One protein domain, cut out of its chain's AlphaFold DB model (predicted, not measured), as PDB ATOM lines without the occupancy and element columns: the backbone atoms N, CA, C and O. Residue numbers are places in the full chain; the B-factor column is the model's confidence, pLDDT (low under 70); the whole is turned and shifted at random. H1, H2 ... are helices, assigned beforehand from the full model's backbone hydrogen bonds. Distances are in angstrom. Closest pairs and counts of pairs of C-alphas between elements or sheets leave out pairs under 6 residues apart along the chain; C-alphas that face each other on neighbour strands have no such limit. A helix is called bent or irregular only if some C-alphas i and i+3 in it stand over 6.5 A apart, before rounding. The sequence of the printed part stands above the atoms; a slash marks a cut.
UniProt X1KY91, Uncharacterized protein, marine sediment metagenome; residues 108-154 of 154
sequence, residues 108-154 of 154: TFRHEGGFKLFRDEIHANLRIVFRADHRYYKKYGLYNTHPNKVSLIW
ATOM      1  N   THR A 108     -42.348 -25.176  56.058       90.94
ATOM      2  CA  THR A 108     -43.668 -25.115  56.689       90.94
ATOM      3  C   THR A 108     -44.780 -25.361  55.673       90.94
ATOM      4  O   THR A 108     -44.610 -25.232  54.459       90.94
ATOM      5  N   PHE A 109     -45.982 -25.652  56.174       91.12
ATOM      6  CA  PHE A 109     -47.178 -25.704  55.333       91.12
ATOM      7  C   PHE A 109     -47.424 -24.376  54.590       91.12
ATOM      8  O   PHE A 109     -47.862 -24.389  53.439       91.12
ATOM      9  N   ARG A 110     -47.115 -23.235  55.228       90.56
ATOM     10  CA  ARG A 110     -47.232 -21.900  54.625       90.56
ATOM     11  C   ARG A 110     -46.284 -21.761  53.437       90.56
ATOM     12  O   ARG A 110     -46.745 -21.358  52.371       90.56
ATOM     13  N   HIS A 111     -45.013 -22.130  53.609       91.19
ATOM     14  CA  HIS A 111     -44.038 -22.154  52.520       91.19
ATOM     15  C   HIS A 111     -44.552 -22.995  51.347       91.19
ATOM     16  O   HIS A 111     -44.700 -22.489  50.239       91.19
ATOM     17  N   GLU A 112     -44.905 -24.256  51.607       90.38
ATOM     18  CA  GLU A 112     -45.332 -25.200  50.570       90.38
ATOM     19  C   GLU A 112     -46.561 -24.710  49.795       90.38
ATOM     20  O   GLU A 112     -46.618 -24.812  48.566       90.38
ATOM     21  N   GLY A 113     -47.561 -24.176  50.502       90.81
ATOM     22  CA  GLY A 113     -48.770 -23.636  49.887       90.81
ATOM     23  C   GLY A 113     -48.498 -22.361  49.091       90.81
ATOM     24  O   GLY A 113     -48.881 -22.265  47.924       90.81
ATOM     25  N   GLY A 114     -47.805 -21.396  49.703       89.94
ATOM     26  CA  GLY A 114     -47.488 -20.111  49.082       89.94
ATOM     27  C   GLY A 114     -46.611 -20.268  47.845       89.94
ATOM     28  O   GLY A 114     -46.907 -19.688  46.800       89.94
ATOM     29  N   PHE A 115     -45.584 -21.116  47.929       89.81
ATOM     30  CA  PHE A 115     -44.678 -21.376  46.820       89.81
ATOM     31  C   PHE A 115     -45.406 -22.000  45.624       89.81
ATOM     32  O   PHE A 115     -45.238 -21.536  44.497       89.81
ATOM     33  N   LYS A 116     -46.271 -23.000  45.849       89.81
ATOM     34  CA  LYS A 116     -47.047 -23.647  44.772       89.81
ATOM     35  C   LYS A 116     -48.007 -22.679  44.089       89.81
ATOM     36  O   LYS A 116     -47.994 -22.595  42.862       89.81
ATOM     37  N   LEU A 117     -48.784 -21.922  44.869       91.69
ATOM     38  CA  LEU A 117     -49.715 -20.922  44.335       91.69
ATOM     39  C   LEU A 117     -48.975 -19.880  43.492       91.69
ATOM     40  O   LEU A 117     -49.358 -19.601  42.358       91.69
ATOM     41  N   PHE A 118     -47.878 -19.342  44.025       92.06
ATOM     42  CA  PHE A 118     -47.116 -18.314  43.335       92.06
ATOM     43  C   PHE A 118     -46.413 -18.850  42.083       92.06
ATOM     44  O   PHE A 118     -46.442 -18.215  41.030       92.06
ATOM     45  N   ARG A 119     -45.832 -20.051  42.155       91.94
ATOM     46  CA  ARG A 119     -45.238 -20.745  41.007       91.94
ATOM     47  C   ARG A 119     -46.233 -20.907  39.864       91.94
ATOM     48  O   ARG A 119     -45.865 -20.645  38.716       91.94
ATOM     49  N   ASP A 120     -47.454 -21.334  40.159       91.56
ATOM     50  CA  ASP A 120     -48.482 -21.536  39.137       91.56
ATOM     51  C   ASP A 120     -48.912 -20.207  38.515       91.56
ATOM     52  O   ASP A 120     -49.081 -20.125  37.299       91.56
ATOM     53  N   GLU A 121     -48.948 -19.133  39.303       93.00
ATOM     54  CA  GLU A 121     -49.225 -17.799  38.780       93.00
ATOM     55  C   GLU A 121     -48.078 -17.269  37.894       93.00
ATOM     56  O   GLU A 121     -48.343 -16.730  36.813       93.00
ATOM     57  N   ILE A 122     -46.803 -17.494  38.265       93.31
ATOM     58  CA  ILE A 122     -45.643 -17.231  37.387       93.31
ATOM     59  C   ILE A 122     -45.778 -18.022  36.087       93.31
ATOM     60  O   ILE A 122     -45.490 -17.479  35.025       93.31
ATOM     61  N   HIS A 123     -46.200 -19.287  36.135       91.44
ATOM     62  CA  HIS A 123     -46.439 -20.066  34.920       91.44
ATOM     63  C   HIS A 123     -47.588 -19.485  34.080       91.44
ATOM     64  O   HIS A 123     -47.499 -19.488  32.851       91.44
ATOM     65  N   ALA A 124     -48.639 -18.974  34.722       90.50
ATOM     66  CA  ALA A 124     -49.823 -18.398  34.098       90.50
ATOM     67  C   ALA A 124     -49.605 -16.938  33.658       90.50
ATOM     68  O   ALA A 124     -48.907 -16.688  32.671       90.50
ATOM     69  N   ASN A 125     -50.228 -15.970  34.330       91.69
ATOM     70  CA  ASN A 125     -50.312 -14.593  33.842       91.69
ATOM     71  C   ASN A 125     -49.028 -13.804  34.111       91.69
ATOM     72  O   ASN A 125     -48.658 -12.910  33.343       91.69
ATOM     73  N   LEU A 126     -48.304 -14.159  35.172       93.94
ATOM     74  CA  LEU A 126     -47.156 -13.388  35.630       93.94
ATOM     75  C   LEU A 126     -45.891 -13.592  34.782       93.94
ATOM     76  O   LEU A 126     -45.018 -12.726  34.821       93.94
ATOM     77  N   ARG A 127     -45.793 -14.631  33.932       92.81
ATOM     78  CA  ARG A 127     -44.626 -14.850  33.038       92.81
ATOM     79  C   ARG A 127     -44.318 -13.679  32.104       92.81
ATOM     80  O   ARG A 127     -43.179 -13.547  31.654       92.81
ATOM     81  N   ILE A 128     -45.323 -12.866  31.765       93.38
ATOM     82  CA  ILE A 128     -45.163 -11.715  30.863       93.38
ATOM     83  C   ILE A 128     -44.377 -10.601  31.567       93.38
ATOM     84  O   ILE A 128     -43.511  -9.980  30.950       93.38
ATOM     85  N   VAL A 129     -44.633 -10.401  32.863       93.94
ATOM     86  CA  VAL A 129     -43.956  -9.409  33.711       93.94
ATOM     87  C   VAL A 129     -42.635  -9.979  34.239       93.94
ATOM     88  O   VAL A 129     -41.568  -9.401  34.040       93.94
ATOM     89  N   PHE A 130     -42.681 -11.174  34.826       94.56
ATOM     90  CA  PHE A 130     -41.570 -11.841  35.506       94.56
ATOM     91  C   PHE A 130     -40.859 -12.843  34.591       94.56
ATOM     92  O   PHE A 130     -40.781 -14.050  34.836       94.56
ATOM     93  N   ARG A 131     -40.327 -12.334  33.475       95.19
ATOM     94  CA  ARG A 131     -39.675 -13.167  32.449       95.19
ATOM     95  C   ARG A 131     -38.413 -13.865  32.960       95.19
ATOM     96  O   ARG A 131     -38.062 -14.924  32.440       95.19
ATOM     97  N   ALA A 132     -37.684 -13.250  33.893       95.38
ATOM     98  CA  ALA A 132     -36.476 -13.832  34.477       95.38
ATOM     99  C   ALA A 132     -36.823 -15.032  35.366       95.38
ATOM    100  O   ALA A 132     -36.260 -16.111  35.177       95.38
ATOM    101  N   ASP A 133     -37.823 -14.860  36.223       95.25
ATOM    102  CA  ASP A 133     -38.397 -15.872  37.104       95.25
ATOM    103  C   ASP A 133     -38.900 -17.054  36.276       95.25
ATOM    104  O   ASP A 133     -38.453 -18.178  36.474       95.25
ATOM    105  N   HIS A 134     -39.708 -16.809  35.238       95.31
ATOM    106  CA  HIS A 134     -40.192 -17.875  34.357       95.31
ATOM    107  C   HIS A 134     -39.052 -18.705  33.730       95.31
ATOM    108  O   HIS A 134     -39.114 -19.939  33.693       95.31
ATOM    109  N   ARG A 135     -37.979 -18.049  33.258       95.88
ATOM    110  CA  ARG A 135     -36.802 -18.748  32.708       95.88
ATOM    111  C   ARG A 135     -36.088 -19.579  33.769       95.88
ATOM    112  O   ARG A 135     -35.695 -20.706  33.472       95.88
ATOM    113  N   TYR A 136     -35.923 -19.039  34.974       95.25
ATOM    114  CA  TYR A 136     -35.349 -19.766  36.101       95.25
ATOM    115  C   TYR A 136     -36.207 -20.991  36.439       95.25
ATOM    116  O   TYR A 136     -35.701 -22.112  36.446       95.25
ATOM    117  N   TYR A 137     -37.518 -20.806  36.597       93.69
ATOM    118  CA  TYR A 137     -38.454 -21.849  37.013       93.69
ATOM    119  C   TYR A 137     -38.474 -23.014  36.019       93.69
ATOM    120  O   TYR A 137     -38.424 -24.180  36.414       93.69
ATOM    121  N   LYS A 138     -38.445 -22.702  34.718       93.62
ATOM    122  CA  LYS A 138     -38.326 -23.700  33.651       93.62
ATOM    123  C   LYS A 138     -36.970 -24.413  33.668       93.62
ATOM    124  O   LYS A 138     -36.934 -25.632  33.534       93.62
ATOM    125  N   LYS A 139     -35.865 -23.674  33.823       94.88
ATOM    126  CA  LYS A 139     -34.500 -24.231  33.818       94.88
ATOM    127  C   LYS A 139     -34.269 -25.207  34.974       94.88
ATOM    128  O   LYS A 139     -33.641 -26.238  34.764       94.88
ATOM    129  N   TYR A 140     -34.763 -24.878  36.165       91.44
ATOM    130  CA  TYR A 140     -34.560 -25.677  37.377       91.44
ATOM    131  C   TYR A 140     -35.715 -26.649  37.667       91.44
ATOM    132  O   TYR A 140     -35.732 -27.287  38.712       91.44
ATOM    133  N   GLY A 141     -36.668 -26.801  36.739       90.44
ATOM    134  CA  GLY A 141     -37.720 -27.815  36.841       90.44
ATOM    135  C   GLY A 141     -38.745 -27.565  37.947       90.44
ATOM    136  O   GLY A 141     -39.414 -28.502  38.371       90.44
ATOM    137  N   LEU A 142     -38.910 -26.318  38.398       89.12
ATOM    138  CA  LEU A 142     -39.861 -25.966  39.464       89.12
ATOM    139  C   LEU A 142     -41.313 -26.209  39.027       89.12
ATOM    140  O   LEU A 142     -42.155 -26.570  39.842       89.12
ATOM    141  N   TYR A 143     -41.585 -26.129  37.722       90.12
ATOM    142  CA  TYR A 143     -42.857 -26.535  37.118       90.12
ATOM    143  C   TYR A 143     -43.023 -28.054  36.962       90.12
ATOM    144  O   TYR A 143     -43.980 -28.483  36.345       90.12
ATOM    145  N   ASN A 144     -42.120 -28.909  37.442       84.62
ATOM    146  CA  ASN A 144     -42.284 -30.360  37.267       84.62
ATOM    147  C   ASN A 144     -43.116 -31.008  38.386       84.62
ATOM    148  O   ASN A 144     -43.398 -32.206  38.327       84.62
ATOM    149  N   THR A 145     -43.498 -30.240  39.409       72.00
ATOM    150  CA  THR A 145     -44.283 -30.707  40.557       72.00
ATOM    151  C   THR A 145     -45.743 -30.272  40.442       72.00
ATOM    152  O   THR A 145     -46.073 -29.273  39.808       72.00
ATOM    153  N   HIS A 146     -46.651 -31.071  41.005       56.19
ATOM    154  CA  HIS A 146     -48.075 -31.011  40.671       56.19
ATOM    155  C   HIS A 146     -48.847 -29.816  41.305       56.19
ATOM    156  O   HIS A 146     -48.470 -29.370  42.391       56.19
ATOM    157  N   PRO A 147     -49.918 -29.326  40.640       63.00
ATOM    158  CA  PRO A 147     -50.156 -29.575  39.227       63.00
ATOM    159  C   PRO A 147     -49.142 -28.769  38.408       63.00
ATOM    160  O   PRO A 147     -49.027 -27.570  38.586       63.00
ATOM    161  N   ASN A 148     -48.408 -29.453  37.529       58.78
ATOM    162  CA  ASN A 148     -47.848 -28.914  36.289       58.78
ATOM    163  C   ASN A 148     -47.382 -30.088  35.400       58.78
ATOM    164  O   ASN A 148     -46.213 -30.453  35.324       58.78
ATOM    165  N   LYS A 149     -48.365 -30.708  34.732       49.72
ATOM    166  CA  LYS A 149     -48.280 -31.276  33.375       49.72
ATOM    167  C   LYS A 149     -49.680 -31.175  32.756       49.72
ATOM    168  O   LYS A 149     -50.568 -31.917  33.154       49.72
ATOM    169  N   VAL A 150     -49.813 -30.237  31.816       46.97
ATOM    170  CA  VAL A 150     -50.670 -30.152  30.611       46.97
ATOM    171  C   VAL A 150     -51.157 -28.712  30.432       46.97
ATOM    172  O   VAL A 150     -51.734 -28.097  31.324       46.97
ATOM    173  N   SER A 151     -50.892 -28.190  29.235       43.59
ATOM    174  CA  SER A 151     -51.438 -26.957  28.685       43.59
ATOM    175  C   SER A 151     -52.965 -27.003  28.673       43.59
ATOM    176  O   SER A 151     -53.550 -27.722  27.862       43.59
ATOM    177  N   LEU A 152     -53.616 -26.205  29.516       35.62
ATOM    178  CA  LEU A 152     -54.991 -25.807  29.241       35.62
ATOM    179  C   LEU A 152     -54.934 -24.677  28.220       35.62
ATOM    180  O   LEU A 152     -54.697 -23.515  28.539       35.62
ATOM    181  N   ILE A 153     -55.051 -25.096  26.964       37.28
ATOM    182  CA  ILE A 153     -55.547 -24.265  25.880       37.28
ATOM    183  C   ILE A 153     -57.024 -24.031  26.212       37.28
ATOM    184  O   ILE A 153     -57.792 -24.993  26.248       37.28
ATOM    185  N   TRP A 154     -57.389 -22.784  26.480       37.62
ATOM    186  CA  TRP A 154     -58.734 -22.273  26.250       37.62
ATOM    187  C   TRP A 154     -58.584 -21.036  25.373       37.62
ATOM    188  O   TRP A 154     -57.716 -20.197  25.711       37.62
TER     189      TRP A 154
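AT A GLANCE: This is residues 108 to 154 of the 154 residues of an uncharacterized protein of marine sediment metagenome (UniProt X1KY91). A long helix, H1, meets a shorter helix, H2, that is set crosswise beside its last residues, while the first part of H1, residues 109 to 114, sticks out as a free arm together with Thr 108. After H2 the model has no further named element: residues 140 to 154 run on as a long loop and tail, and residues 149 to 154 stand free at the end. The printed part has 47 residues with two named helices, H1 then H2, and no named strand; the class is all helix. The whole is compact, with a radius of gyration of the C-alphas of 10.8 A, and spans 31 by 23 by 18 A.

HOW THE PARTS SIT: H1, residues 109 to 123, is the longest helix, with 15 residues. It touches H2, residues 131 to 139, with residues 119 to 123 alone. Their closest C-alphas are those of Ile 122 and His 134, 6.3 A apart. The lines of the two helices stand at 71 degrees, only just about perpendicular. Their centres are 14.6 A apart. A short link of 7 residues joins them. In H1 and H2 every O i to N i+4 pair is within hydrogen-bond range.

IN THESE COORDINATES: H1 begins at Phe 109, C-alpha at (-47.178, -25.704, 55.333), and ends at His 123, C-alpha at (-46.439, -20.066, 34.920), 21.2 A from first to last C-alpha. H2 runs from Arg 131 to Lys 139, 12.3 A from first to last C-alpha, and ends with C-alpha 139 at (-34.500, -24.231, 33.818). Neither helix is bent.

THE WHOLE: The two C-alphas farthest apart, those of Thr 108 and Trp 154, are 34.1 A apart. Without the stretches that stand free, the body has 34 residues and spans 23 by 18 by 13 A. The printed part has no cut and ends at Trp 154, the chain's last residue. The mean pLDDT of the printed part is 83.2, and residues 146 to 154 are under 70.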